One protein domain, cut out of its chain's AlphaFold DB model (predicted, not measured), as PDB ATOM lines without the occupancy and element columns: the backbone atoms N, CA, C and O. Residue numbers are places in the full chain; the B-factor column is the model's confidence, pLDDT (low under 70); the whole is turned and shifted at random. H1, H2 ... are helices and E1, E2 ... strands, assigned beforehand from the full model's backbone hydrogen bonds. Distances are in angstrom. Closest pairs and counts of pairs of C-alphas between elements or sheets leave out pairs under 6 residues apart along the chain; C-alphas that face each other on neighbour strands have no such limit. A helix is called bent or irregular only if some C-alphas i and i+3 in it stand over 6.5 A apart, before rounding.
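What this domain is: This is residues 324 to 341, 360 to 430 and 449 to 535 of the 535 residues of the protein "Predicted protein" of Phaeodactylum tricornutum (strain CCAP 1055/1) (UniProt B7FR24). What would one see first? A strongly twisted sheet of four strands, E1 to E4, has a long helical hairpin on one face, with H3 along the edge strand E4 and H4 folding back toward E2. H2 lies toward the E1 edge, the short H1 packs on H3, and the small hairpin of E5 and E6 sits where H3 begins, away from the large sheet. What is it built of? The printed part has 176 residues with four named helices and six named strands, in the order H1 H2 E1 E2 E3 E4 E5 E6 H3 H4; the class is mixed, and the sheets E1 - E2 - E3 - E4 and E5 - E6 are antiparallel. How large is it? It is compact, with a radius of gyration of the C-alphas of 17.1 A and spans of 53 by 43 by 36 A.

How they stand to each other: What comes first along the printed part? H1, residues 328 to 331, touches H3, residues 468 to 497, with residues 478 to 482 of H3 alone; their closest C-alphas, of Trp 330 and Ala 482, are 5.1 A apart. How are the strands joined? E1, residues 390 to 393, E2, 403 to 408, E3, 412 to 418, and E4, 421 to 427, form a meander, each strand the antiparallel neighbour of the one before; within hydrogen-bond range are N 391 and O 405, 2.8 A, N 406 and O 414, 2.8 A, and N 415 and O 424, 2.8 A. E5, residues 459 to 461, and E6, 464 to 466, form an antiparallel hairpin, with N 461 and O 464 2.9 A apart. Where are the helices? H2, residues 379 to 387, H3 and H4, residues 504 to 526, are on one face of the four-strand sheet, which gives two layers, helices on strands. H3 and H4 touch, opposite ways at a steep tilt of 41 degrees, with residues 489 to 497 of H3 alone; their closest C-alphas, of Cys 493 and Ala 514, are 5.0 A apart. Every O i to N i+4 pair is within hydrogen-bond range in H2 and H4, and 24 of 26 are in H3; H1 is too short for such a pair.

Where its parts are: Where do the elements begin and end? C-alpha 328, the first of H1, is at (-10.002, 30.197, 40.850), and C-alpha 526, the last of H4, is at (-13.297, 25.922, 44.635). How long are the longer ones? H3 measures 40.8 A from first to last C-alpha, H4 32.9 A and E4 20.4 A; H3 is irregular, with C-alphas 470 and 473 7.2 A apart.

The domain as a whole: Where is it cut? Residues 342 to 359 and 431 to 448 are not printed, with C-alpha gaps of 18.3 A and 16.5 A. Where is confidence low? Residues 339 to 341, 398 to 400, 430, 449 to 453 and 533 to 535 have pLDDT under 70.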
ATOM      1  N   VAL A 324     -17.926  30.809  40.916       83.25
ATOM      2  CA  VAL A 324     -16.572  30.278  40.766       83.25
ATOM      3  C   VAL A 324     -16.025  30.891  39.495       83.25
ATOM      4  O   VAL A 324     -16.680  30.815  38.459       83.25
ATOM      5  N   THR A 325     -14.889  31.566  39.600       87.56
ATOM      6  CA  THR A 325     -14.291  32.247  38.454       87.56
ATOM      7  C   THR A 325     -13.317  31.307  37.761       87.56
ATOM      8  O   THR A 325     -12.890  30.297  38.330       87.56
ATOM      9  N   LEU A 326     -12.963  31.598  36.513       86.12
ATOM     10  CA  LEU A 326     -12.007  30.768  35.783       86.12
ATOM     11  C   LEU A 326     -10.625  30.818  36.464       86.12
ATOM     12  O   LEU A 326      -9.940  29.807  36.575       86.12
ATOM     13  N   GLU A 327     -10.286  31.972  37.032       87.50
ATOM     14  CA  GLU A 327      -9.075  32.273  37.787       87.50
ATOM     15  C   GLU A 327      -8.912  31.414  39.033       87.50
ATOM     16  O   GLU A 327      -7.788  31.073  39.419       87.50
ATOM     17  N   ASP A 328     -10.023  31.048  39.668       86.75
ATOM     18  CA  ASP A 328     -10.002  30.197  40.850       86.75
ATOM     19  C   ASP A 328      -9.355  28.844  40.550       86.75
ATOM     20  O   ASP A 328      -8.682  28.301  41.426       86.75
ATOM     21  N   ALA A 329      -9.474  28.342  39.313       84.81
ATOM     22  CA  ALA A 329      -8.916  27.057  38.899       84.81
ATOM     23  C   ALA A 329      -7.390  26.970  39.072       84.81
ATOM     24  O   ALA A 329      -6.874  25.885  39.327       84.81
ATOM     25  N   TRP A 330      -6.659  28.085  38.943       89.69
ATOM     26  CA  TRP A 330      -5.193  28.111  39.074       89.69
ATOM     27  C   TRP A 330      -4.671  28.985  40.218       89.69
ATOM     28  O   TRP A 330      -3.497  28.882  40.570       89.69
ATOM     29  N   THR A 331      -5.497  29.853  40.805       88.62
ATOM     30  CA  THR A 331      -5.082  30.696  41.942       88.62
ATOM     31  C   THR A 331      -5.335  30.047  43.300       88.62
ATOM     32  O   THR A 331      -4.632  30.377  44.257       88.62
ATOM     33  N   LYS A 332      -6.292  29.113  43.398       90.75
ATOM     34  CA  LYS A 332      -6.575  28.360  44.625       90.75
ATOM     35  C   LYS A 332      -5.855  27.008  44.568       90.75
ATOM     36  O   LYS A 332      -6.340  26.098  43.894       90.75
ATOM     37  N   PRO A 333      -4.691  26.850  45.226       88.19
ATOM     38  CA  PRO A 333      -3.995  25.573  45.224       88.19
ATOM     39  C   PRO A 333      -4.859  24.509  45.905       88.19
ATOM     40  O   PRO A 333      -5.455  24.744  46.954       88.19
ATOM     41  N   LEU A 334      -4.907  23.318  45.307       93.06
ATOM     42  CA  LEU A 334      -5.500  22.153  45.950       93.06
ATOM     43  C   LEU A 334      -4.544  21.670  47.037       93.06
ATOM     44  O   LEU A 334      -3.517  21.053  46.737       93.06
ATOM     45  N   ASP A 335      -4.876  21.974  48.285       90.81
ATOM     46  CA  ASP A 335      -4.110  21.520  49.434       90.81
ATOM     47  C   ASP A 335      -4.515  20.086  49.768       90.81
ATOM     48  O   ASP A 335      -5.660  19.794  50.119       90.81
ATOM     49  N   ILE A 336      -3.556  19.163  49.665       87.69
ATOM     50  CA  ILE A 336      -3.733  17.828  50.230       87.69
ATOM     51  C   ILE A 336      -3.863  18.051  51.733       87.69
ATOM     52  O   ILE A 336      -2.901  18.564  52.314       87.69
ATOM     53  N   PRO A 337      -4.973  17.655  52.385       78.50
ATOM     54  CA  PRO A 337      -5.032  17.670  53.824       78.50
ATOM     55  C   PRO A 337      -3.859  16.809  54.269       78.50
ATOM     56  O   PRO A 337      -3.800  15.592  54.030       78.50
ATOM     57  N   THR A 338      -2.857  17.475  54.841       74.88
ATOM     58  CA  THR A 338      -1.912  16.850  55.740       74.88
ATOM     59  C   THR A 338      -2.797  16.383  56.863       74.88
ATOM     60  O   THR A 338      -3.042  17.138  57.800       74.88
ATOM     61  N   SER A 339      -3.376  15.188  56.683       55.78
ATOM     62  CA  SER A 339      -4.005  14.413  57.736       55.78
ATOM     63  C   SER A 339      -3.101  14.646  58.915       55.78
ATOM     64  O   SER A 339      -1.907  14.342  58.797       55.78
ATOM     65  N   SER A 340      -3.621  15.337  59.925       44.19
ATOM     66  CA  SER A 340      -2.929  15.549  61.175       44.19
ATOM     67  C   SER A 340      -2.425  14.175  61.553       44.19
ATOM     68  O   SER A 340      -3.197  13.309  61.963       44.19
ATOM     69  N   VAL A 341      -1.142  13.933  61.299       45.94
ATOM     70  CA  VAL A 341      -0.428  12.873  61.963       45.94
ATOM     71  C   VAL A 341      -0.397  13.438  63.366       45.94
ATOM     72  O   VAL A 341       0.526  14.161  63.728       45.94
ATOM     73  N   PRO A 360       9.956   6.590  48.764       73.31
ATOM     74  CA  PRO A 360       9.344   7.200  47.601       73.31
ATOM     75  C   PRO A 360       7.976   6.540  47.433       73.31
ATOM     76  O   PRO A 360       7.887   5.344  47.156       73.31
ATOM     77  N   ARG A 361       6.904   7.296  47.699       78.94
ATOM     78  CA  ARG A 361       5.546   6.774  47.568       78.94
ATOM     79  C   ARG A 361       5.362   6.373  46.112       78.94
ATOM     80  O   ARG A 361       5.642   7.165  45.213       78.94
ATOM     81  N   LYS A 362       4.921   5.136  45.889       83.56
ATOM     82  CA  LYS A 362       4.636   4.623  44.551       83.56
ATOM     83  C   LYS A 362       3.616   5.548  43.888       83.56
ATOM     84  O   LYS A 362       2.517   5.738  44.403       83.56
ATOM     85  N   ILE A 363       3.995   6.147  42.763       86.38
ATOM     86  CA  ILE A 363       3.093   6.998  41.988       86.38
ATOM     87  C   ILE A 363       2.050   6.081  41.347       86.38
ATOM     88  O   ILE A 363       2.386   5.234  40.520       86.38
ATOM     89  N   VAL A 364       0.787   6.232  41.743       93.25
ATOM     90  CA  VAL A 364      -0.327   5.478  41.158       93.25
ATOM     91  C   VAL A 364      -0.724   6.154  39.847       93.25
ATOM     92  O   VAL A 364      -1.084   7.327  39.836       93.25
ATOM     93  N   VAL A 365      -0.610   5.435  38.727       93.38
ATOM     94  CA  VAL A 365      -0.824   5.991  37.373       93.38
ATOM     95  C   VAL A 365      -2.196   5.626  36.798       93.38
ATOM     96  O   VAL A 365      -2.652   6.286  35.872       93.38
ATOM     97  N   ARG A 366      -2.879   4.610  37.332       94.12
ATOM     98  CA  ARG A 366      -4.226   4.180  36.921       94.12
ATOM     99  C   ARG A 366      -4.957   3.541  38.099       94.12
ATOM    100  O   ARG A 366      -4.283   3.007  38.979       94.12
ATOM    101  N   THR A 367      -6.287   3.562  38.086       94.00
ATOM    102  CA  THR A 367      -7.079   2.695  38.967       94.00
ATOM    103  C   THR A 367      -6.890   1.245  38.538       94.00
ATOM    104  O   THR A 367      -6.738   0.944  37.350       94.00
ATOM    105  N   GLU A 368      -6.835   0.335  39.501       93.69
ATOM    106  CA  GLU A 368      -6.740  -1.094  39.213       93.69
ATOM    107  C   GLU A 368      -8.118  -1.737  39.126       93.69
ATOM    108  O   GLU A 368      -8.308  -2.691  38.373       93.69
ATOM    109  N   VAL A 369      -9.071  -1.215  39.898       93.31
ATOM    110  CA  VAL A 369     -10.355  -1.867  40.133       93.31
ATOM    111  C   VAL A 369     -11.524  -0.912  39.907       93.31
ATOM    112  O   VAL A 369     -12.520  -1.257  39.267       93.31
ATOM    113  N   LEU A 370     -11.429   0.302  40.436       92.75
ATOM    114  CA  LEU A 370     -12.517   1.253  40.443       92.75
ATOM    115  C   LEU A 370     -12.803   1.768  39.031       92.75
ATOM    116  O   LEU A 370     -11.914   2.281  38.349       92.75
ATOM    117  N   LEU A 371     -14.081   1.694  38.634       91.06
ATOM    118  CA  LEU A 371     -14.602   2.254  37.380       91.06
ATOM    119  C   LEU A 371     -13.959   1.676  36.102       91.06
ATOM    120  O   LEU A 371     -14.049   2.280  35.027       91.06
ATOM    121  N   THR A 372     -13.361   0.486  36.195       90.12
ATOM    122  CA  THR A 372     -12.842  -0.242  35.034       90.12
ATOM    123  C   THR A 372     -13.981  -0.704  34.112       90.12
ATOM    124  O   THR A 372     -15.089  -0.990  34.586       90.12
ATOM    125  N   PRO A 373     -13.746  -0.805  32.789       87.88
ATOM    126  CA  PRO A 373     -14.742  -1.313  31.847       87.88
ATOM    127  C   PRO A 373     -15.315  -2.673  32.277       87.88
ATOM    128  O   PRO A 373     -14.585  -3.541  32.750       87.88
ATOM    129  N   GLY A 374     -16.632  -2.853  32.142       85.38
ATOM    130  CA  GLY A 374     -17.332  -4.098  32.492       85.38
ATOM    131  C   GLY A 374     -17.663  -4.285  33.980       85.38
ATOM    132  O   GLY A 374     -18.486  -5.141  34.311       85.38
ATOM    133  N   ARG A 375     -17.107  -3.469  34.885       89.62
ATOM    134  CA  ARG A 375     -17.401  -3.557  36.322       89.62
ATOM    135  C   ARG A 375     -18.631  -2.726  36.701       89.62
ATOM    136  O   ARG A 375     -18.825  -1.602  36.233       89.62
ATOM    137  N   LYS A 376     -19.481  -3.268  37.579       91.75
ATOM    138  CA  LYS A 376     -20.609  -2.521  38.156       91.75
ATOM    139  C   LYS A 376     -20.090  -1.575  39.236       91.75
ATOM    140  O   LYS A 376     -19.332  -1.986  40.101       91.75
ATOM    141  N   VAL A 377     -20.530  -0.320  39.199       93.19
ATOM    142  CA  VAL A 377     -20.157   0.672  40.218       93.19
ATOM    143  C   VAL A 377     -20.937   0.407  41.503       93.19
ATOM    144  O   VAL A 377     -22.162   0.261  41.415       93.19
ATOM    145  N   PRO A 378     -20.279   0.393  42.677       93.69
ATOM    146  CA  PRO A 378     -20.964   0.271  43.957       93.69
ATOM    147  C   PRO A 378     -22.077   1.319  44.101       93.69
ATOM    148  O   PRO A 378     -21.870   2.507  43.841       93.69
ATOM    149  N   SER A 379     -23.268   0.898  44.533       91.94
ATOM    150  CA  SER A 379     -24.441   1.777  44.682       91.94
ATOM    151  C   SER A 379     -24.171   2.956  45.620       91.94
ATOM    152  O   SER A 379     -24.527   4.092  45.304       91.94
ATOM    153  N   ASN A 380     -23.467   2.701  46.725       92.00
ATOM    154  CA  ASN A 380     -23.081   3.717  47.704       92.00
ATOM    155  C   ASN A 380     -22.180   4.793  47.082       92.00
ATOM    156  O   ASN A 380     -22.334   5.979  47.372       92.00
ATOM    157  N   LEU A 381     -21.287   4.397  46.168       94.81
ATOM    158  CA  LEU A 381     -20.428   5.343  45.466       94.81
ATOM    159  C   LEU A 381     -21.232   6.202  44.487       94.81
ATOM    160  O   LEU A 381     -21.000   7.400  44.418       94.81
ATOM    161  N   LEU A 382     -22.207   5.640  43.766       94.56
ATOM    162  CA  LEU A 382     -23.063   6.437  42.875       94.56
ATOM    163  C   LEU A 382     -23.860   7.502  43.636       94.56
ATOM    164  O   LEU A 382     -23.979   8.628  43.152       94.56
ATOM    165  N   ALA A 383     -24.383   7.165  44.818       93.38
ATOM    166  CA  ALA A 383     -25.040   8.136  45.688       93.38
ATOM    167  C   ALA A 383     -24.058   9.233  46.130       93.38
ATOM    168  O   ALA A 383     -24.350  10.419  45.982       93.38
ATOM    169  N   ALA A 384     -22.856   8.847  46.568       94.00
ATOM    170  CA  ALA A 384     -21.814   9.785  46.970       94.00
ATOM    171  C   ALA A 384     -21.353  10.708  45.822       94.00
ATOM    172  O   ALA A 384     -21.222  11.913  46.023       94.00
ATOM    173  N   LEU A 385     -21.186  10.180  44.605       95.31
ATOM    174  CA  LEU A 385     -20.842  10.965  43.415       95.31
ATOM    175  C   LEU A 385     -21.936  11.983  43.079       95.31
ATOM    176  O   LEU A 385     -21.629  13.149  42.839       95.31
ATOM    177  N   LYS A 386     -23.213  11.577  43.124       93.50
ATOM    178  CA  LYS A 386     -24.346  12.487  42.896       93.50
ATOM    179  C   LYS A 386     -24.384  13.622  43.921       93.50
ATOM    180  O   LYS A 386     -24.562  14.769  43.520       93.50
ATOM    181  N   ARG A 387     -24.157  13.331  45.208       89.44
ATOM    182  CA  ARG A 387     -24.094  14.350  46.276       89.44
ATOM    183  C   ARG A 387     -22.976  15.364  46.036       89.44
ATOM    184  O   ARG A 387     -23.212  16.567  46.084       89.44
ATOM    185  N   LYS A 388     -21.796  14.893  45.622       93.19
ATOM    186  CA  LYS A 388     -20.663  15.753  45.229       93.19
ATOM    187  C   LYS A 388     -20.819  16.378  43.829       93.19
ATOM    188  O   LYS A 388     -19.865  16.954  43.296       93.19
ATOM    189  N   ARG A 389     -22.014  16.278  43.224       93.56
ATOM    190  CA  ARG A 389     -22.363  16.763  41.876       93.56
ATOM    191  C   ARG A 389     -21.351  16.314  40.811       93.56
ATOM    192  O   ARG A 389     -20.974  17.087  39.935       93.56
ATOM    193  N   ALA A 390     -20.857  15.085  40.931       95.69
ATOM    194  CA  ALA A 390     -19.979  14.448  39.962       95.69
ATOM    195  C   ALA A 390     -20.817  13.553  39.042       95.69
ATOM    196  O   ALA A 390     -21.466  12.600  39.488       95.69
ATOM    197  N   ARG A 391     -20.813  13.857  37.745       95.19
ATOM    198  CA  ARG A 391     -21.516  13.078  36.725       95.19
ATOM    199  C   ARG A 391     -20.602  11.975  36.214       95.19
ATOM    200  O   ARG A 391     -19.549  12.251  35.648       95.19
ATOM    201  N   LEU A 392     -21.018  10.724  36.390       95.25
ATOM    202  CA  LEU A 392     -20.326   9.575  35.819       95.25
ATOM    203  C   LEU A 392     -20.726   9.386  34.356       95.25
ATOM    204  O   LEU A 392     -21.897   9.147  34.067       95.25
ATOM    205  N   VAL A 393     -19.744   9.432  33.462       93.50
ATOM    206  CA  VAL A 393     -19.913   9.125  32.042       93.50
ATOM    207  C   VAL A 393     -19.281   7.768  31.761       93.50
ATOM    208  O   VAL A 393     -18.103   7.534  32.044       93.50
ATOM    209  N   ARG A 394     -20.089   6.857  31.214       89.31
ATOM    210  CA  ARG A 394     -19.635   5.560  30.711       89.31
ATOM    211  C   ARG A 394     -19.744   5.595  29.194       89.31
ATOM    212  O   ARG A 394     -20.870   5.533  28.696       89.31
ATOM    213  N   PRO A 395     -18.629   5.761  28.472       83.06
ATOM    214  CA  PRO A 395     -18.673   5.699  27.024       83.06
ATOM    215  C   PRO A 395     -19.158   4.307  26.566       83.06
ATOM    216  O   PRO A 395     -19.112   3.347  27.350       83.06
ATOM    217  N   PRO A 396     -19.658   4.193  25.323       78.62
ATOM    218  CA  PRO A 396     -19.997   2.914  24.697       78.62
ATOM    219  C   PRO A 396     -18.826   1.909  24.779       78.62
ATOM    220  O   PRO A 396     -17.698   2.322  25.054       78.62
ATOM    221  N   PRO A 397     -19.056   0.600  24.550       70.31
ATOM    222  CA  PRO A 397     -18.099  -0.488  24.818       70.31
ATOM    223  C   PRO A 397     -16.759  -0.444  24.051       70.31
ATOM    224  O   PRO A 397     -15.969  -1.378  24.171       70.31
ATOM    225  N   ASP A 398     -16.443   0.641  23.345       64.69
ATOM    226  CA  ASP A 398     -15.237   0.869  22.541       64.69
ATOM    227  C   ASP A 398     -13.966   1.132  23.382       64.69
ATOM    228  O   ASP A 398     -13.061   1.859  22.978       64.69
ATOM    229  N   GLY A 399     -13.880   0.555  24.584       62.28
ATOM    230  CA  GLY A 399     -12.648   0.512  25.382       62.28
ATOM    231  C   GLY A 399     -12.238   1.814  26.076       62.28
ATOM    232  O   GLY A 399     -11.213   1.839  26.756       62.28
ATOM    233  N   GLN A 400     -13.024   2.885  25.970       66.44
ATOM    234  CA  GLN A 400     -12.752   4.116  26.708       66.44
ATOM    235  C   GLN A 400     -13.110   3.920  28.186       66.44
ATOM    236  O   GLN A 400     -14.202   3.471  28.535       66.44
ATOM    237  N   GLY A 401     -12.164   4.212  29.078       78.06
ATOM    238  CA  GLY A 401     -12.402   4.135  30.516       78.06
ATOM    239  C   GLY A 401     -13.553   5.049  30.948       78.06
ATOM    240  O   GLY A 401     -13.808   6.093  30.340       78.06
ATOM    241  N   SER A 402     -14.245   4.677  32.025       90.38
ATOM    242  CA  SER A 402     -15.228   5.574  32.639       90.38
ATOM    243  C   SER A 402     -14.526   6.830  33.168       90.38
ATOM    244  O   SER A 402     -13.420   6.745  33.709       90.38
ATOM    245  N   HIS A 403     -15.176   7.985  33.055       94.19
ATOM    246  CA  HIS A 403     -14.659   9.248  33.582       94.19
ATOM    247  C   HIS A 403     -15.741  10.014  34.345       94.19
ATOM    248  O   HIS A 403     -16.941   9.780  34.180       94.19
ATOM    249  N   LEU A 404     -15.307  10.916  35.222       95.88
ATOM    250  CA  LEU A 404     -16.192  11.782  35.996       95.88
ATOM    251  C   LEU A 404     -16.096  13.209  35.486       95.88
ATOM    252  O   LEU A 404     -15.006  13.682  35.185       95.88
ATOM    253  N   ILE A 405     -17.231  13.892  35.445       95.06
ATOM    254  CA  ILE A 405     -17.331  15.303  35.087       95.06
ATOM    255  C   ILE A 405     -17.838  16.063  36.310       95.06
ATOM    256  O   ILE A 405     -18.875  15.713  36.876       95.06
ATOM    257  N   LEU A 406     -17.102  17.092  36.719       95.12
ATOM    258  CA  LEU A 406     -17.520  18.056  37.726       95.12
ATOM    259  C   LEU A 406     -17.629  19.429  37.076       95.12
ATOM    260  O   LEU A 406     -16.687  19.901  36.446       95.12
ATOM    261  N   GLU A 407     -18.762  20.078  37.288       93.00
ATOM    262  CA  GLU A 407     -19.014  21.438  36.820       93.00
ATOM    263  C   GLU A 407     -18.856  22.424  37.989       93.00
ATOM    264  O   GLU A 407     -19.313  22.157  39.116       93.00
ATOM    265  N   PHE A 408     -18.180  23.545  37.720       91.25
ATOM    266  CA  PHE A 408     -17.943  24.648  38.653       91.25
ATOM    267  C   PHE A 408     -18.552  25.935  38.091       91.25
ATOM    268  O   PHE A 408     -17.854  26.797  37.558       91.25
ATOM    269  N   GLY A 409     -19.880  26.034  38.191       87.12
ATOM    270  CA  GLY A 409     -20.639  27.159  37.642       87.12
ATOM    271  C   GLY A 409     -20.499  27.261  36.122       87.12
ATOM    272  O   GLY A 409     -20.429  26.245  35.434       87.12
ATOM    273  N   GLU A 410     -20.439  28.493  35.615       85.81
ATOM    274  CA  GLU A 410     -20.164  28.801  34.203       85.81
ATOM    275  C   GLU A 410     -18.665  29.056  33.937       85.81
ATOM    276  O   GLU A 410     -18.317  29.583  32.885       85.81
ATOM    277  N   ALA A 411     -17.765  28.728  34.875       86.75
ATOM    278  CA  ALA A 411     -16.340  29.018  34.715       86.75
ATOM    279  C   ALA A 411     -15.556  27.876  34.082       86.75
ATOM    280  O   ALA A 411     -14.909  28.070  33.054       86.75
ATOM    281  N   PHE A 412     -15.582  26.687  34.687       91.19
ATOM    282  CA  PHE A 412     -14.797  25.561  34.191       91.19
ATOM    283  C   PHE A 412     -15.406  24.197  34.520       91.19
ATOM    284  O   PHE A 412     -16.223  24.025  35.429       91.19
ATOM    285  N   VAL A 413     -14.962  23.204  33.756       92.00
ATOM    286  CA  VAL A 413     -15.301  21.792  33.899       92.00
ATOM    287  C   VAL A 413     -14.035  21.023  34.255       92.00
ATOM    288  O   VAL A 413     -12.994  21.181  33.620       92.00
ATOM    289  N   MET A 414     -14.130  20.165  35.267       95.44
ATOM    290  CA  MET A 414     -13.088  19.211  35.628       95.44
ATOM    291  C   MET A 414     -13.489  17.813  35.166       95.44
ATOM    292  O   MET A 414     -14.511  17.278  35.592       95.44
ATOM    293  N   THR A 415     -12.661  17.191  34.332       95.38
ATOM    294  CA  THR A 415     -12.807  15.793  33.921       95.38
ATOM    295  C   THR A 415     -11.754  14.929  34.602       95.38
ATOM    296  O   THR A 415     -10.560  15.207  34.509       95.38
ATOM    297  N   ILE A 416     -12.191  13.872  35.287       96.19
ATOM    298  CA  ILE A 416     -11.325  12.917  35.983       96.19
ATOM    299  C   ILE A 416     -11.340  11.597  35.217       96.19
ATOM    300  O   ILE A 416     -12.360  10.902  35.184       96.19
ATOM    301  N   TYR A 417     -10.201  11.244  34.638       94.69
ATOM    302  CA  TYR A 417      -9.969   9.966  33.977       94.69
ATOM    303  C   TYR A 417      -9.396   8.962  34.979       94.69
ATOM    304  O   TYR A 417      -8.544   9.304  35.799       94.69
ATOM    305  N   MET A 418      -9.871   7.716  34.912       94.00
ATOM    306  CA  MET A 418      -9.441   6.641  35.819       94.00
ATOM    307  C   MET A 418      -8.284   5.812  35.238       94.00
ATOM    308  O   MET A 418      -7.485   5.234  35.978       94.00
ATOM    309  N   ALA A 419      -8.143   5.797  33.910       90.25
ATOM    310  CA  ALA A 419      -7.096   5.076  33.195       90.25
ATOM    311  C   ALA A 419      -6.619   5.881  31.963       90.25
ATOM    312  O   ALA A 419      -7.274   5.820  30.922       90.25
ATOM    313  N   PRO A 420      -5.490   6.616  32.055       92.69
ATOM    314  CA  PRO A 420      -4.685   6.859  33.260       92.69
ATOM    315  C   PRO A 420      -5.400   7.770  34.276       92.69
ATOM    316  O   PRO A 420      -6.307   8.512  33.910       92.69
ATOM    317  N   LEU A 421      -4.956   7.741  35.539       94.56
ATOM    318  CA  LEU A 421      -5.336   8.698  36.582       94.56
ATOM    319  C   LEU A 421      -4.820  10.084  36.200       94.56
ATOM    320  O   LEU A 421      -3.626  10.391  36.346       94.56
ATOM    321  N   LEU A 422      -5.736  10.887  35.671       95.56
ATOM    322  CA  LEU A 422      -5.485  12.202  35.101       95.56
ATOM    323  C   LEU A 422      -6.686  13.109  35.368       95.56
ATOM    324  O   LEU A 422      -7.833  12.688  35.236       95.56
ATOM    325  N   VAL A 423      -6.407  14.363  35.701       95.75
ATOM    326  CA  VAL A 423      -7.407  15.423  35.801       95.75
ATOM    327  C   VAL A 423      -7.169  16.416  34.674       95.75
ATOM    328  O   VAL A 423      -6.038  16.842  34.457       95.75
ATOM    329  N   SER A 424      -8.235  16.778  33.967       94.56
ATOM    330  CA  SER A 424      -8.238  17.831  32.954       94.56
ATOM    331  C   SER A 424      -9.205  18.931  33.373       94.56
ATOM    332  O   SER A 424     -10.354  18.645  33.709       94.56
ATOM    333  N   LEU A 425      -8.730  20.170  33.386       93.06
ATOM    334  CA  LEU A 425      -9.518  21.372  33.625       93.06
ATOM    335  C   LEU A 425      -9.706  22.110  32.304       93.06
ATOM    336  O   LEU A 425      -8.736  22.380  31.596       93.06
ATOM    337  N   LYS A 426     -10.955  22.447  31.988       89.75
ATOM    338  CA  LYS A 426     -11.337  23.143  30.758       89.75
ATOM    339  C   LYS A 426     -12.225  24.330  31.086       89.75
ATOM    340  O   LYS A 426     -13.109  24.192  31.927       89.75
ATOM    341  N   ALA A 427     -12.025  25.466  30.420       87.00
ATOM    342  CA  ALA A 427     -12.972  26.574  30.510       87.00
ATOM    343  C   ALA A 427     -14.359  26.111  30.033       87.00
ATOM    344  O   ALA A 427     -14.472  25.285  29.125       87.00
ATOM    345  N   TYR A 428     -15.415  26.595  30.675       82.81
ATOM    346  CA  TYR A 428     -16.773  26.203  30.335       82.81
ATOM    347  C   TYR A 428     -17.174  26.855  29.008       82.81
ATOM    348  O   TYR A 428     -17.306  28.073  28.925       82.81
ATOM    349  N   SER A 429     -17.393  26.046  27.971       75.56
ATOM    350  CA  SER A 429     -18.042  26.509  26.745       75.56
ATOM    351  C   SER A 429     -19.544  26.446  26.918       75.56
ATOM    352  O   SER A 429     -20.123  25.374  27.112       75.56
ATOM    353  N   LYS A 430     -20.186  27.613  26.848       69.12
ATOM    354  CA  LYS A 430     -21.640  27.716  26.791       69.12
ATOM    355  C   LYS A 430     -22.076  27.283  25.396       69.12
ATOM    356  O   LYS A 430     -22.348  28.116  24.537       69.12
ATOM    357  N   HIS A 449      -5.991  22.800  24.348       54.16
ATOM    358  CA  HIS A 449      -5.945  23.875  23.364       54.16
ATOM    359  C   HIS A 449      -6.837  23.673  22.129       54.16
ATOM    360  O   HIS A 449      -7.083  24.634  21.412       54.16
ATOM    361  N   GLU A 450      -7.294  22.457  21.824       63.12
ATOM    362  CA  GLU A 450      -8.079  22.223  20.600       63.12
ATOM    363  C   GLU A 450      -9.486  22.822  20.699       63.12
ATOM    364  O   GLU A 450      -9.964  23.397  19.732       63.12
ATOM    365  N   GLU A 451     -10.110  22.789  21.876       63.84
ATOM    366  CA  GLU A 451     -11.487  23.276  22.062       63.84
ATOM    367  C   GLU A 451     -11.575  24.792  22.293       63.84
ATOM    368  O   GLU A 451     -12.606  25.400  22.022       63.84
ATOM    369  N   LEU A 452     -10.501  25.427  22.777       65.62
ATOM    370  CA  LEU A 452     -10.465  26.885  22.930       65.62
ATOM    371  C   LEU A 452     -10.203  27.607  21.599       65.62
ATOM    372  O   LEU A 452     -10.558  28.774  21.475       65.62
ATOM    373  N   ARG A 453      -9.640  26.924  20.592       68.69
ATOM    374  CA  ARG A 453      -9.446  27.486  19.242       68.69
ATOM    375  C   ARG A 453     -10.752  27.773  18.516       68.69
ATOM    376  O   ARG A 453     -10.798  28.699  17.713       68.69
ATOM    377  N   ASP A 454     -11.800  27.016  18.824       72.69
ATOM    378  CA  ASP A 454     -13.128  27.208  18.243       72.69
ATOM    379  C   ASP A 454     -13.949  28.266  19.005       72.69
ATOM    380  O   ASP A 454     -15.106  28.538  18.671       72.69
ATOM    381  N   TRP A 455     -13.364  28.893  20.032       74.19
ATOM    382  CA  TRP A 455     -14.029  29.911  20.829       74.19
ATOM    383  C   TRP A 455     -14.149  31.231  20.058       74.19
ATOM    384  O   TRP A 455     -13.177  31.956  19.865       74.19
ATOM    385  N   GLN A 456     -15.374  31.580  19.661       76.50
ATOM    386  CA  GLN A 456     -15.660  32.797  18.888       76.50
ATOM    387  C   GLN A 456     -15.923  34.053  19.747       76.50
ATOM    388  O   GLN A 456     -16.166  35.124  19.198       76.50
ATOM    389  N   GLY A 457     -15.921  33.945  21.082       79.44
ATOM    390  CA  GLY A 457     -16.221  35.058  21.998       79.44
ATOM    391  C   GLY A 457     -14.996  35.709  22.653       79.44
ATOM    392  O   GLY A 457     -13.894  35.171  22.633       79.44
ATOM    393  N   ASP A 458     -15.197  36.839  23.331       81.44
ATOM    394  CA  ASP A 458     -14.159  37.422  24.190       81.44
ATOM    395  C   ASP A 458     -13.985  36.589  25.470       81.44
ATOM    396  O   ASP A 458     -14.955  36.270  26.163       81.44
ATOM    397  N   LEU A 459     -12.737  36.276  25.820       82.69
ATOM    398  CA  LEU A 459     -12.371  35.715  27.117       82.69
ATOM    399  C   LEU A 459     -12.246  36.845  28.140       82.69
ATOM    400  O   LEU A 459     -11.664  37.889  27.856       82.69
ATOM    401  N   SER A 460     -12.773  36.634  29.345       78.19
ATOM    402  CA  SER A 460     -12.671  37.581  30.458       78.19
ATOM    403  C   SER A 460     -11.882  36.939  31.591       78.19
ATOM    404  O   SER A 460     -12.414  36.061  32.264       78.19
ATOM    405  N   VAL A 461     -10.637  37.371  31.802       82.19
ATOM    406  CA  VAL A 461      -9.746  36.836  32.844       82.19
ATOM    407  C   VAL A 461      -8.974  37.971  33.516       82.19
ATOM    408  O   VAL A 461      -8.474  38.879  32.855       82.19
ATOM    409  N   TRP A 462      -8.892  37.946  34.844       76.31
ATOM    410  CA  TRP A 462      -8.270  38.959  35.702       76.31
ATOM    411  C   TRP A 462      -8.762  40.383  35.419       76.31
ATOM    412  O   TRP A 462      -7.990  41.340  35.393       76.31
ATOM    413  N   GLY A 463     -10.064  40.525  35.163       78.06
ATOM    414  CA  GLY A 463     -10.676  41.810  34.812       78.06
ATOM    415  C   GLY A 463     -10.288  42.342  33.427       78.06
ATOM    416  O   GLY A 463     -10.700  43.444  33.073       78.06
ATOM    417  N   THR A 464      -9.536  41.574  32.634       80.50
ATOM    418  CA  THR A 464      -9.210  41.893  31.241       80.50
ATOM    419  C   THR A 464     -10.125  41.096  30.322       80.50
ATOM    420  O   THR A 464     -10.253  39.884  30.480       80.50
ATOM    421  N   LYS A 465     -10.762  41.772  29.363       87.06
ATOM    422  CA  LYS A 465     -11.538  41.140  28.291       87.06
ATOM    423  C   LYS A 465     -10.770  41.242  26.986       87.06
ATOM    424  O   LYS A 465     -10.276  42.322  26.666       87.06
ATOM    425  N   GLY A 466     -10.661  40.145  26.254       84.94
ATOM    426  CA  GLY A 466      -9.978  40.139  24.970       84.94
ATOM    427  C   GLY A 466     -10.223  38.864  24.174       84.94
ATOM    428  O   GLY A 466     -10.662  37.860  24.740       84.94
ATOM    429  N   PRO A 467      -9.924  38.896  22.870       87.19
ATOM    430  CA  PRO A 467     -10.108  37.752  21.998       87.19
ATOM    431  C   PRO A 467      -9.104  36.636  22.334       87.19
ATOM    432  O   PRO A 467      -8.095  36.853  23.028       87.19
ATOM    433  N   TYR A 468      -9.388  35.424  21.855       84.00
ATOM    434  CA  TYR A 468      -8.598  34.226  22.146       84.00
ATOM    435  C   TYR A 468      -7.121  34.374  21.744       84.00
ATOM    436  O   TYR A 468      -6.246  33.904  22.465       84.00
ATOM    437  N   GLU A 469      -6.798  35.107  20.679       86.94
ATOM    438  CA  GLU A 469      -5.414  35.310  20.234       86.94
ATOM    439  C   GLU A 469      -4.550  36.034  21.279       86.94
ATOM    440  O   GLU A 469      -3.331  35.865  21.301       86.94
ATOM    441  N   ILE A 470      -5.168  36.837  22.153       86.62
ATOM    442  CA  ILE A 470      -4.466  37.617  23.179       86.62
ATOM    443  C   ILE A 470      -4.424  36.861  24.509       86.62
ATOM    444  O   ILE A 470      -3.375  36.792  25.151       86.62
ATOM    445  N   LEU A 471      -5.563  36.313  24.947       86.38
ATOM    446  CA  LEU A 471      -5.700  35.721  26.284       86.38
ATOM    447  C   LEU A 471      -5.678  34.190  26.287       86.38
ATOM    448  O   LEU A 471      -5.312  33.589  27.297       86.38
ATOM    449  N   GLY A 472      -6.035  33.559  25.174       85.94
ATOM    450  CA  GLY A 472      -6.225  32.117  25.050       85.94
ATOM    451  C   GLY A 472      -4.999  31.316  25.457       85.94
ATOM    452  O   GLY A 472      -5.096  30.460  26.330       85.94
ATOM    453  N   HIS A 473      -3.824  31.653  24.921       85.81
ATOM    454  CA  HIS A 473      -2.580  30.948  25.248       85.81
ATOM    455  C   HIS A 473      -2.211  31.023  26.734       85.81
ATOM    456  O   HIS A 473      -1.753  30.036  27.308       85.81
ATOM    457  N   VAL A 474      -2.449  32.172  27.376       86.62
ATOM    458  CA  VAL A 474      -2.181  32.344  28.811       86.62
ATOM    459  C   VAL A 474      -3.147  31.490  29.627       86.62
ATOM    460  O   VAL A 474      -2.728  30.785  30.541       86.62
ATOM    461  N   VAL A 475      -4.437  31.517  29.286       87.50
ATOM    462  CA  VAL A 475      -5.467  30.712  29.957       87.50
ATOM    463  C   VAL A 475      -5.192  29.220  29.793       87.50
ATOM    464  O   VAL A 475      -5.277  28.473  30.764       87.50
ATOM    465  N   GLU A 476      -4.798  28.781  28.601       87.56
ATOM    466  CA  GLU A 476      -4.429  27.392  28.323       87.56
ATOM    467  C   GLU A 476      -3.251  26.915  29.161       87.56
ATOM    468  O   GLU A 476      -3.299  25.822  29.725       87.56
ATOM    469  N   GLU A 477      -2.190  27.718  29.242       88.50
ATOM    470  CA  GLU A 477      -1.015  27.387  30.041       88.50
ATOM    471  C   GLU A 477      -1.386  27.280  31.526       88.50
ATOM    472  O   GLU A 477      -1.043  26.300  32.186       88.50
ATOM    473  N   ARG A 478      -2.203  28.211  32.034       91.06
ATOM    474  CA  ARG A 478      -2.682  28.178  33.425       91.06
ATOM    475  C   ARG A 478      -3.600  26.996  33.722       91.06
ATOM    476  O   ARG A 478      -3.449  26.362  34.763       91.06
ATOM    477  N   LEU A 479      -4.520  26.660  32.819       89.94
ATOM    478  CA  LEU A 479      -5.380  25.484  32.966       89.94
ATOM    479  C   LEU A 479      -4.586  24.181  32.863       89.94
ATOM    480  O   LEU A 479      -4.910  23.212  33.553       89.94
ATOM    481  N   ARG A 480      -3.523  24.147  32.052       90.88
ATOM    482  CA  ARG A 480      -2.596  23.013  31.980       90.88
ATOM    483  C   ARG A 480      -1.854  22.822  33.300       90.88
ATOM    484  O   ARG A 480      -1.833  21.702  33.810       90.88
ATOM    485  N   ASP A 481      -1.314  23.893  33.877       90.81
ATOM    486  CA  ASP A 481      -0.648  23.858  35.185       90.81
ATOM    487  C   ASP A 481      -1.610  23.399  36.288       90.81
ATOM    488  O   ASP A 481      -1.295  22.499  37.071       90.81
ATOM    489  N   ALA A 482      -2.825  23.952  36.306       92.12
ATOM    490  CA  ALA A 482      -3.867  23.559  37.246       92.12
ATOM    491  C   ALA A 482      -4.282  22.086  37.075       92.12
ATOM    492  O   ALA A 482      -4.456  21.368  38.061       92.12
ATOM    493  N   SER A 483      -4.379  21.598  35.833       94.12
ATOM    494  CA  SER A 483      -4.658  20.188  35.517       94.12
ATOM    495  C   SER A 483      -3.543  19.268  36.018       94.12
ATOM    496  O   SER A 483      -3.813  18.210  36.595       94.12
ATOM    497  N   ALA A 484      -2.281  19.673  35.844       94.12
ATOM    498  CA  ALA A 484      -1.123  18.935  36.335       94.12
ATOM    499  C   ALA A 484      -1.103  18.876  37.870       94.12
ATOM    500  O   ALA A 484      -0.907  17.799  38.440       94.12
ATOM    501  N   HIS A 485      -1.385  19.998  38.542       94.88
ATOM    502  CA  HIS A 485      -1.491  20.054  40.002       94.88
ATOM    503  C   HIS A 485      -2.645  19.191  40.525       94.88
ATOM    504  O   HIS A 485      -2.450  18.355  41.404       94.88
ATOM    505  N   ALA A 486      -3.835  19.303  39.932       95.88
ATOM    506  CA  ALA A 486      -4.981  18.474  40.300       95.88
ATOM    507  C   ALA A 486      -4.721  16.979  40.064       95.88
ATOM    508  O   ALA A 486      -5.083  16.148  40.897       95.88
ATOM    509  N   THR A 487      -4.020  16.631  38.982       96.31
ATOM    510  CA  THR A 487      -3.563  15.259  38.725       96.31
ATOM    511  C   THR A 487      -2.611  14.778  39.815       96.31
ATOM    512  O   THR A 487      -2.740  13.649  40.289       96.31
ATOM    513  N   TYR A 488      -1.662  15.615  40.235       95.38
ATOM    514  CA  TYR A 488      -0.748  15.284  41.324       95.38
ATOM    515  C   TYR A 488      -1.502  15.014  42.634       95.38
ATOM    516  O   TYR A 488      -1.269  13.981  43.265       95.38
ATOM    517  N   VAL A 489      -2.455  15.877  43.003       95.75
ATOM    518  CA  VAL A 489      -3.287  15.712  44.207       95.75
ATOM    519  C   VAL A 489      -4.132  14.439  44.131       95.75
ATOM    520  O   VAL A 489      -4.126  13.654  45.079       95.75
ATOM    521  N   LEU A 490      -4.775  14.167  42.991       96.56
ATOM    522  CA  LEU A 490      -5.522  12.926  42.763       96.56
ATOM    523  C   LEU A 490      -4.636  11.696  42.990       96.56
ATOM    524  O   LEU A 490      -4.979  10.802  43.764       96.56
ATOM    525  N   ARG A 491      -3.461  11.656  42.351       96.00
ATOM    526  CA  ARG A 491      -2.517  10.537  42.493       96.00
ATOM    527  C   ARG A 491      -1.987  10.406  43.915       96.00
ATOM    528  O   ARG A 491      -1.738   9.288  44.357       96.00
ATOM    529  N   ALA A 492      -1.837  11.511  44.642       94.19
ATOM    530  CA  ALA A 492      -1.453  11.485  46.046       94.19
ATOM    531  C   ALA A 492      -2.545  10.852  46.925       94.19
ATOM    532  O   ALA A 492      -2.204  10.025  47.773       94.19
ATOM    533  N   CYS A 493      -3.829  11.163  46.704       94.94
ATOM    534  CA  CYS A 493      -4.943  10.509  47.404       94.94
ATOM    535  C   CYS A 493      -4.953   8.994  47.139       94.94
ATOM    536  O   CYS A 493      -4.979   8.194  48.073       94.94
ATOM    537  N   PHE A 494      -4.819   8.580  45.875       95.62
ATOM    538  CA  PHE A 494      -4.745   7.156  45.515       95.62
ATOM    539  C   PHE A 494      -3.490   6.470  46.070       95.62
ATOM    540  O   PHE A 494      -3.552   5.331  46.528       95.62
ATOM    541  N   GLY A 495      -2.352   7.167  46.090       94.25
ATOM    542  CA  GLY A 495      -1.111   6.670  46.680       94.25
ATOM    543  C   GLY A 495      -1.200   6.467  48.193       94.25
ATOM    544  O   GLY A 495      -0.615   5.515  48.700       94.25
ATOM    545  N   LYS A 496      -1.953   7.313  48.917       92.38
ATOM    546  CA  LYS A 496      -2.231   7.124  50.354       92.38
ATOM    547  C   LYS A 496      -3.112   5.899  50.613       92.38
ATOM    548  O   LYS A 496      -2.906   5.212  51.607       92.38
ATOM    549  N   ALA A 497      -4.082   5.640  49.737       91.88
ATOM    550  CA  ALA A 497      -5.024   4.533  49.892       91.88
ATOM    551  C   ALA A 497      -4.492   3.188  49.358       91.88
ATOM    552  O   ALA A 497      -5.089   2.148  49.618       91.88
ATOM    553  N   SER A 498      -3.381   3.175  48.616       91.06
ATOM    554  CA  SER A 498      -2.843   1.955  48.010       91.06
ATOM    555  C   SER A 498      -2.228   1.012  49.052       91.06
ATOM    556  O   SER A 498      -1.327   1.388  49.800       91.06
ATOM    557  N   LYS A 499      -2.681  -0.248  49.057       92.50
ATOM    558  CA  LYS A 499      -2.063  -1.363  49.788       92.50
ATOM    559  C   LYS A 499      -1.675  -2.463  48.798       92.50
ATOM    560  O   LYS A 499      -2.532  -2.955  48.059       92.50
ATOM    561  N   GLU A 500      -0.407  -2.885  48.809       90.44
ATOM    562  CA  GLU A 500       0.130  -3.864  47.841       90.44
ATOM    563  C   GLU A 500      -0.627  -5.203  47.863       90.44
ATOM    564  O   GLU A 500      -0.871  -5.788  46.809       90.44
ATOM    565  N   ASN A 501      -1.098  -5.624  49.041       92.62
ATOM    566  CA  ASN A 501      -1.741  -6.926  49.253       92.62
ATOM    567  C   ASN A 501      -3.259  -6.849  49.498       92.62
ATOM    568  O   ASN A 501      -3.847  -7.827  49.952       92.62
ATOM    569  N   ALA A 502      -3.902  -5.706  49.234       93.62
ATOM    570  CA  ALA A 502      -5.359  -5.615  49.347       93.62
ATOM    571  C   ALA A 502      -6.040  -6.506  48.299       93.62
ATOM    572  O   ALA A 502      -5.681  -6.472  47.118       93.62
ATOM    573  N   GLY A 503      -7.040  -7.276  48.729       95.56
ATOM    574  CA  GLY A 503      -7.909  -8.017  47.816       95.56
ATOM    575  C   GLY A 503      -8.695  -7.070  46.906       95.56
ATOM    576  O   GLY A 503      -8.841  -5.888  47.204       95.56
ATOM    577  N   GLU A 504      -9.237  -7.585  45.805       95.44
ATOM    578  CA  GLU A 504      -9.913  -6.774  44.782       95.44
ATOM    579  C   GLU A 504     -11.048  -5.901  45.349       95.44
ATOM    580  O   GLU A 504     -11.152  -4.723  45.022       95.44
ATOM    581  N   PHE A 505     -11.863  -6.453  46.253       94.12
ATOM    582  CA  PHE A 505     -12.938  -5.718  46.925       94.12
ATOM    583  C   PHE A 505     -12.417  -4.648  47.899       94.12
ATOM    584  O   PHE A 505     -12.910  -3.524  47.907       94.12
ATOM    585  N   GLU A 506     -11.393  -4.963  48.701       95.12
ATOM    586  CA  GLU A 506     -10.772  -3.976  49.597       95.12
ATOM    587  C   GLU A 506     -10.133  -2.842  48.785       95.12
ATOM    588  O   GLU A 506     -10.283  -1.669  49.121       95.12
ATOM    589  N   ARG A 507      -9.475  -3.181  47.673       95.56
ATOM    590  CA  ARG A 507      -8.889  -2.218  46.742       95.56
ATOM    591  C   ARG A 507      -9.951  -1.313  46.124       95.56
ATOM    592  O   ARG A 507      -9.731  -0.109  46.066       95.56
ATOM    593  N   GLU A 508     -11.114  -1.850  45.754       95.56
ATOM    594  CA  GLU A 508     -12.258  -1.054  45.289       95.56
ATOM    595  C   GLU A 508     -12.713  -0.027  46.333       95.56
ATOM    596  O   GLU A 508     -12.939   1.136  45.998       95.56
ATOM    597  N   ILE A 509     -12.808  -0.434  47.604       95.75
ATOM    598  CA  ILE A 509     -13.184   0.459  48.711       95.75
ATOM    599  C   ILE A 509     -12.123   1.544  48.920       95.75
ATOM    600  O   ILE A 509     -12.466   2.716  49.087       95.75
ATOM    601  N   LEU A 510     -10.840   1.176  48.902       95.75
ATOM    602  CA  LEU A 510      -9.726   2.105  49.088       95.75
ATOM    603  C   LEU A 510      -9.657   3.138  47.956       95.75
ATOM    604  O   LEU A 510      -9.555   4.336  48.220       95.75
ATOM    605  N   GLU A 511      -9.790   2.700  46.705       96.31
ATOM    606  CA  GLU A 511      -9.841   3.587  45.540       96.31
ATOM    607  C   GLU A 511     -11.084   4.488  45.567       96.31
ATOM    608  O   GLU A 511     -10.984   5.685  45.286       96.31
ATOM    609  N   ALA A 512     -12.252   3.957  45.952       96.56
ATOM    610  CA  ALA A 512     -13.469   4.754  46.108       96.56
ATOM    611  C   ALA A 512     -13.305   5.824  47.198       96.56
ATOM    612  O   ALA A 512     -13.722   6.966  47.011       96.56
ATOM    613  N   THR A 513     -12.653   5.477  48.308       95.62
ATOM    614  CA  THR A 513     -12.361   6.405  49.408       95.62
ATOM    615  C   THR A 513     -11.401   7.505  48.958       95.62
ATOM    616  O   THR A 513     -11.687   8.681  49.170       95.62
ATOM    617  N   ALA A 514     -10.315   7.154  48.261       96.06
ATOM    618  CA  ALA A 514      -9.361   8.118  47.707       96.06
ATOM    619  C   ALA A 514     -10.012   9.084  46.708       96.06
ATOM    620  O   ALA A 514      -9.726  10.282  46.709       96.06
ATOM    621  N   LEU A 515     -10.910   8.569  45.865       97.06
ATOM    622  CA  LEU A 515     -11.683   9.386  44.942       97.06
ATOM    623  C   LEU A 515     -12.596  10.363  45.694       97.06
ATOM    624  O   LEU A 515     -12.633  11.541  45.354       97.06
ATOM    625  N   LEU A 516     -13.318   9.904  46.718       96.12
ATOM    626  CA  LEU A 516     -14.190  10.770  47.515       96.12
ATOM    627  C   LEU A 516     -13.403  11.832  48.296       96.12
ATOM    628  O   LEU A 516     -13.867  12.970  48.362       96.12
ATOM    629  N   GLU A 517     -12.216  11.498  48.816       95.62
ATOM    630  CA  GLU A 517     -11.281  12.457  49.427       95.62
ATOM    631  C   GLU A 517     -10.861  13.521  48.404       95.62
ATOM    632  O   GLU A 517     -10.958  14.714  48.680       95.62
ATOM    633  N   PHE A 518     -10.474  13.121  47.189       96.94
ATOM    634  CA  PHE A 518     -10.137  14.072  46.128       96.94
ATOM    635  C   PHE A 518     -11.311  14.997  45.774       96.94
ATOM    636  O   PHE A 518     -11.140  16.212  45.698       96.94
ATOM    637  N   LEU A 519     -12.517  14.445  45.603       96.31
ATOM    638  CA  LEU A 519     -13.715  15.232  45.300       96.31
ATOM    639  C   LEU A 519     -14.050  16.216  46.428       96.31
ATOM    640  O   LEU A 519     -14.475  17.334  46.141       96.31
ATOM    641  N   GLN A 520     -13.832  15.823  47.688       94.62
ATOM    642  CA  GLN A 520     -13.966  16.704  48.845       94.62
ATOM    643  C   GLN A 520     -13.000  17.885  48.741       94.62
ATOM    644  O   GLN A 520     -13.448  19.024  48.790       94.62
ATOM    645  N   ILE A 521     -11.703  17.612  48.549       94.75
ATOM    646  CA  ILE A 521     -10.647  18.632  48.446       94.75
ATOM    647  C   ILE A 521     -10.974  19.629  47.338       94.75
ATOM    648  O   ILE A 521     -10.915  20.837  47.541       94.75
ATOM    649  N   VAL A 522     -11.344  19.126  46.162       95.38
ATOM    650  CA  VAL A 522     -11.687  19.960  45.011       95.38
ATOM    651  C   VAL A 522     -12.904  20.839  45.310       95.38
ATOM    652  O   VAL A 522     -12.884  22.035  45.019       95.38
ATOM    653  N   ARG A 523     -13.967  20.274  45.893       93.44
ATOM    654  CA  ARG A 523     -15.189  21.031  46.184       93.44
ATOM    655  C   ARG A 523     -14.965  22.092  47.250       93.44
ATOM    656  O   ARG A 523     -15.364  23.224  47.019       93.44
ATOM    657  N   THR A 524     -14.291  21.771  48.349       91.12
ATOM    658  CA  THR A 524     -14.010  22.753  49.406       91.12
ATOM    659  C   THR A 524     -13.036  23.839  48.951       91.12
ATOM    660  O   THR A 524     -13.146  24.977  49.399       91.12
ATOM    661  N   SER A 525     -12.115  23.521  48.034       92.06
ATOM    662  CA  SER A 525     -11.163  24.500  47.494       92.06
ATOM    663  C   SER A 525     -11.837  25.505  46.560       92.06
ATOM    664  O   SER A 525     -11.608  26.708  46.680       92.06
ATOM    665  N   TYR A 526     -12.680  25.039  45.633       91.06
ATOM    666  CA  TYR A 526     -13.297  25.922  44.635       91.06
ATOM    667  C   TYR A 526     -14.653  26.486  45.067       91.06
ATOM    668  O   TYR A 526     -15.030  27.558  44.605       91.06
ATOM    669  N   VAL A 527     -15.359  25.817  45.981       87.56
ATOM    670  CA  VAL A 527     -16.668  26.224  46.508       87.56
ATOM    671  C   VAL A 527     -16.596  26.236  48.047       87.56
ATOM    672  O   VAL A 527     -16.970  25.260  48.691       87.56
ATOM    673  N   PRO A 528     -16.104  27.325  48.671       74.81
ATOM    674  CA  PRO A 528     -15.826  27.367  50.113       74.81
ATOM    675  C   PRO A 528     -17.044  27.137  51.018       74.81
ATOM    676  O   PRO A 528     -16.888  26.675  52.142       74.81
ATOM    677  N   ASN A 529     -18.247  27.444  50.525       76.06
ATOM    678  CA  ASN A 529     -19.513  27.228  51.235       76.06
ATOM    679  C   ASN A 529     -20.172  25.891  50.877       76.06
ATOM    680  O   ASN A 529     -21.350  25.685  51.155       76.06
ATOM    681  N   TRP A 530     -19.462  24.997  50.188       81.62
ATOM    682  CA  TRP A 530     -20.025  23.704  49.851       81.62
ATOM    683  C   TRP A 530     -20.146  22.849  51.114       81.62
ATOM    684  O   TRP A 530     -19.162  22.332  51.643       81.62
ATOM    685  N   GLU A 531     -21.379  22.722  51.594       77.88
ATOM    686  CA  GLU A 531     -21.744  21.811  52.667       77.88
ATOM    687  C   GLU A 531     -21.996  20.421  52.068       77.88
ATOM    688  O   GLU A 531     -22.858  20.238  51.201       77.88
ATOM    689  N   ASP A 532     -21.219  19.429  52.514       77.94
ATOM    690  CA  ASP A 532     -21.544  18.025  52.264       77.94
ATOM    691  C   ASP A 532     -22.768  17.726  53.137       77.94
ATOM    692  O   ASP A 532     -22.667  17.719  54.363       77.94
ATOM    693  N   SER A 533     -23.943  17.571  52.527       66.94
ATOM    694  CA  SER A 533     -25.248  17.490  53.204       66.94
ATOM    695  C   SER A 533     -25.473  16.188  53.997       66.94
ATOM    696  O   SER A 533     -26.594  15.693  54.059       66.94
ATOM    697  N   ASP A 534     -24.410  15.596  54.533       53.81
ATOM    698  CA  ASP A 534     -24.352  14.251  55.103       53.81
ATOM    699  C   ASP A 534     -23.976  14.220  56.593       53.81
ATOM    700  O   ASP A 534     -23.812  13.127  57.143       53.81
ATOM    701  N   VAL A 535     -23.810  15.383  57.237       45.84
ATOM    702  CA  VAL A 535     -23.520  15.487  58.681       45.84
ATOM    703  C   VAL A 535     -24.789  15.712  59.486       45.84
ATOM    704  O   VAL A 535     -25.574  16.611  59.107       45.84
TER     705      VAL A 535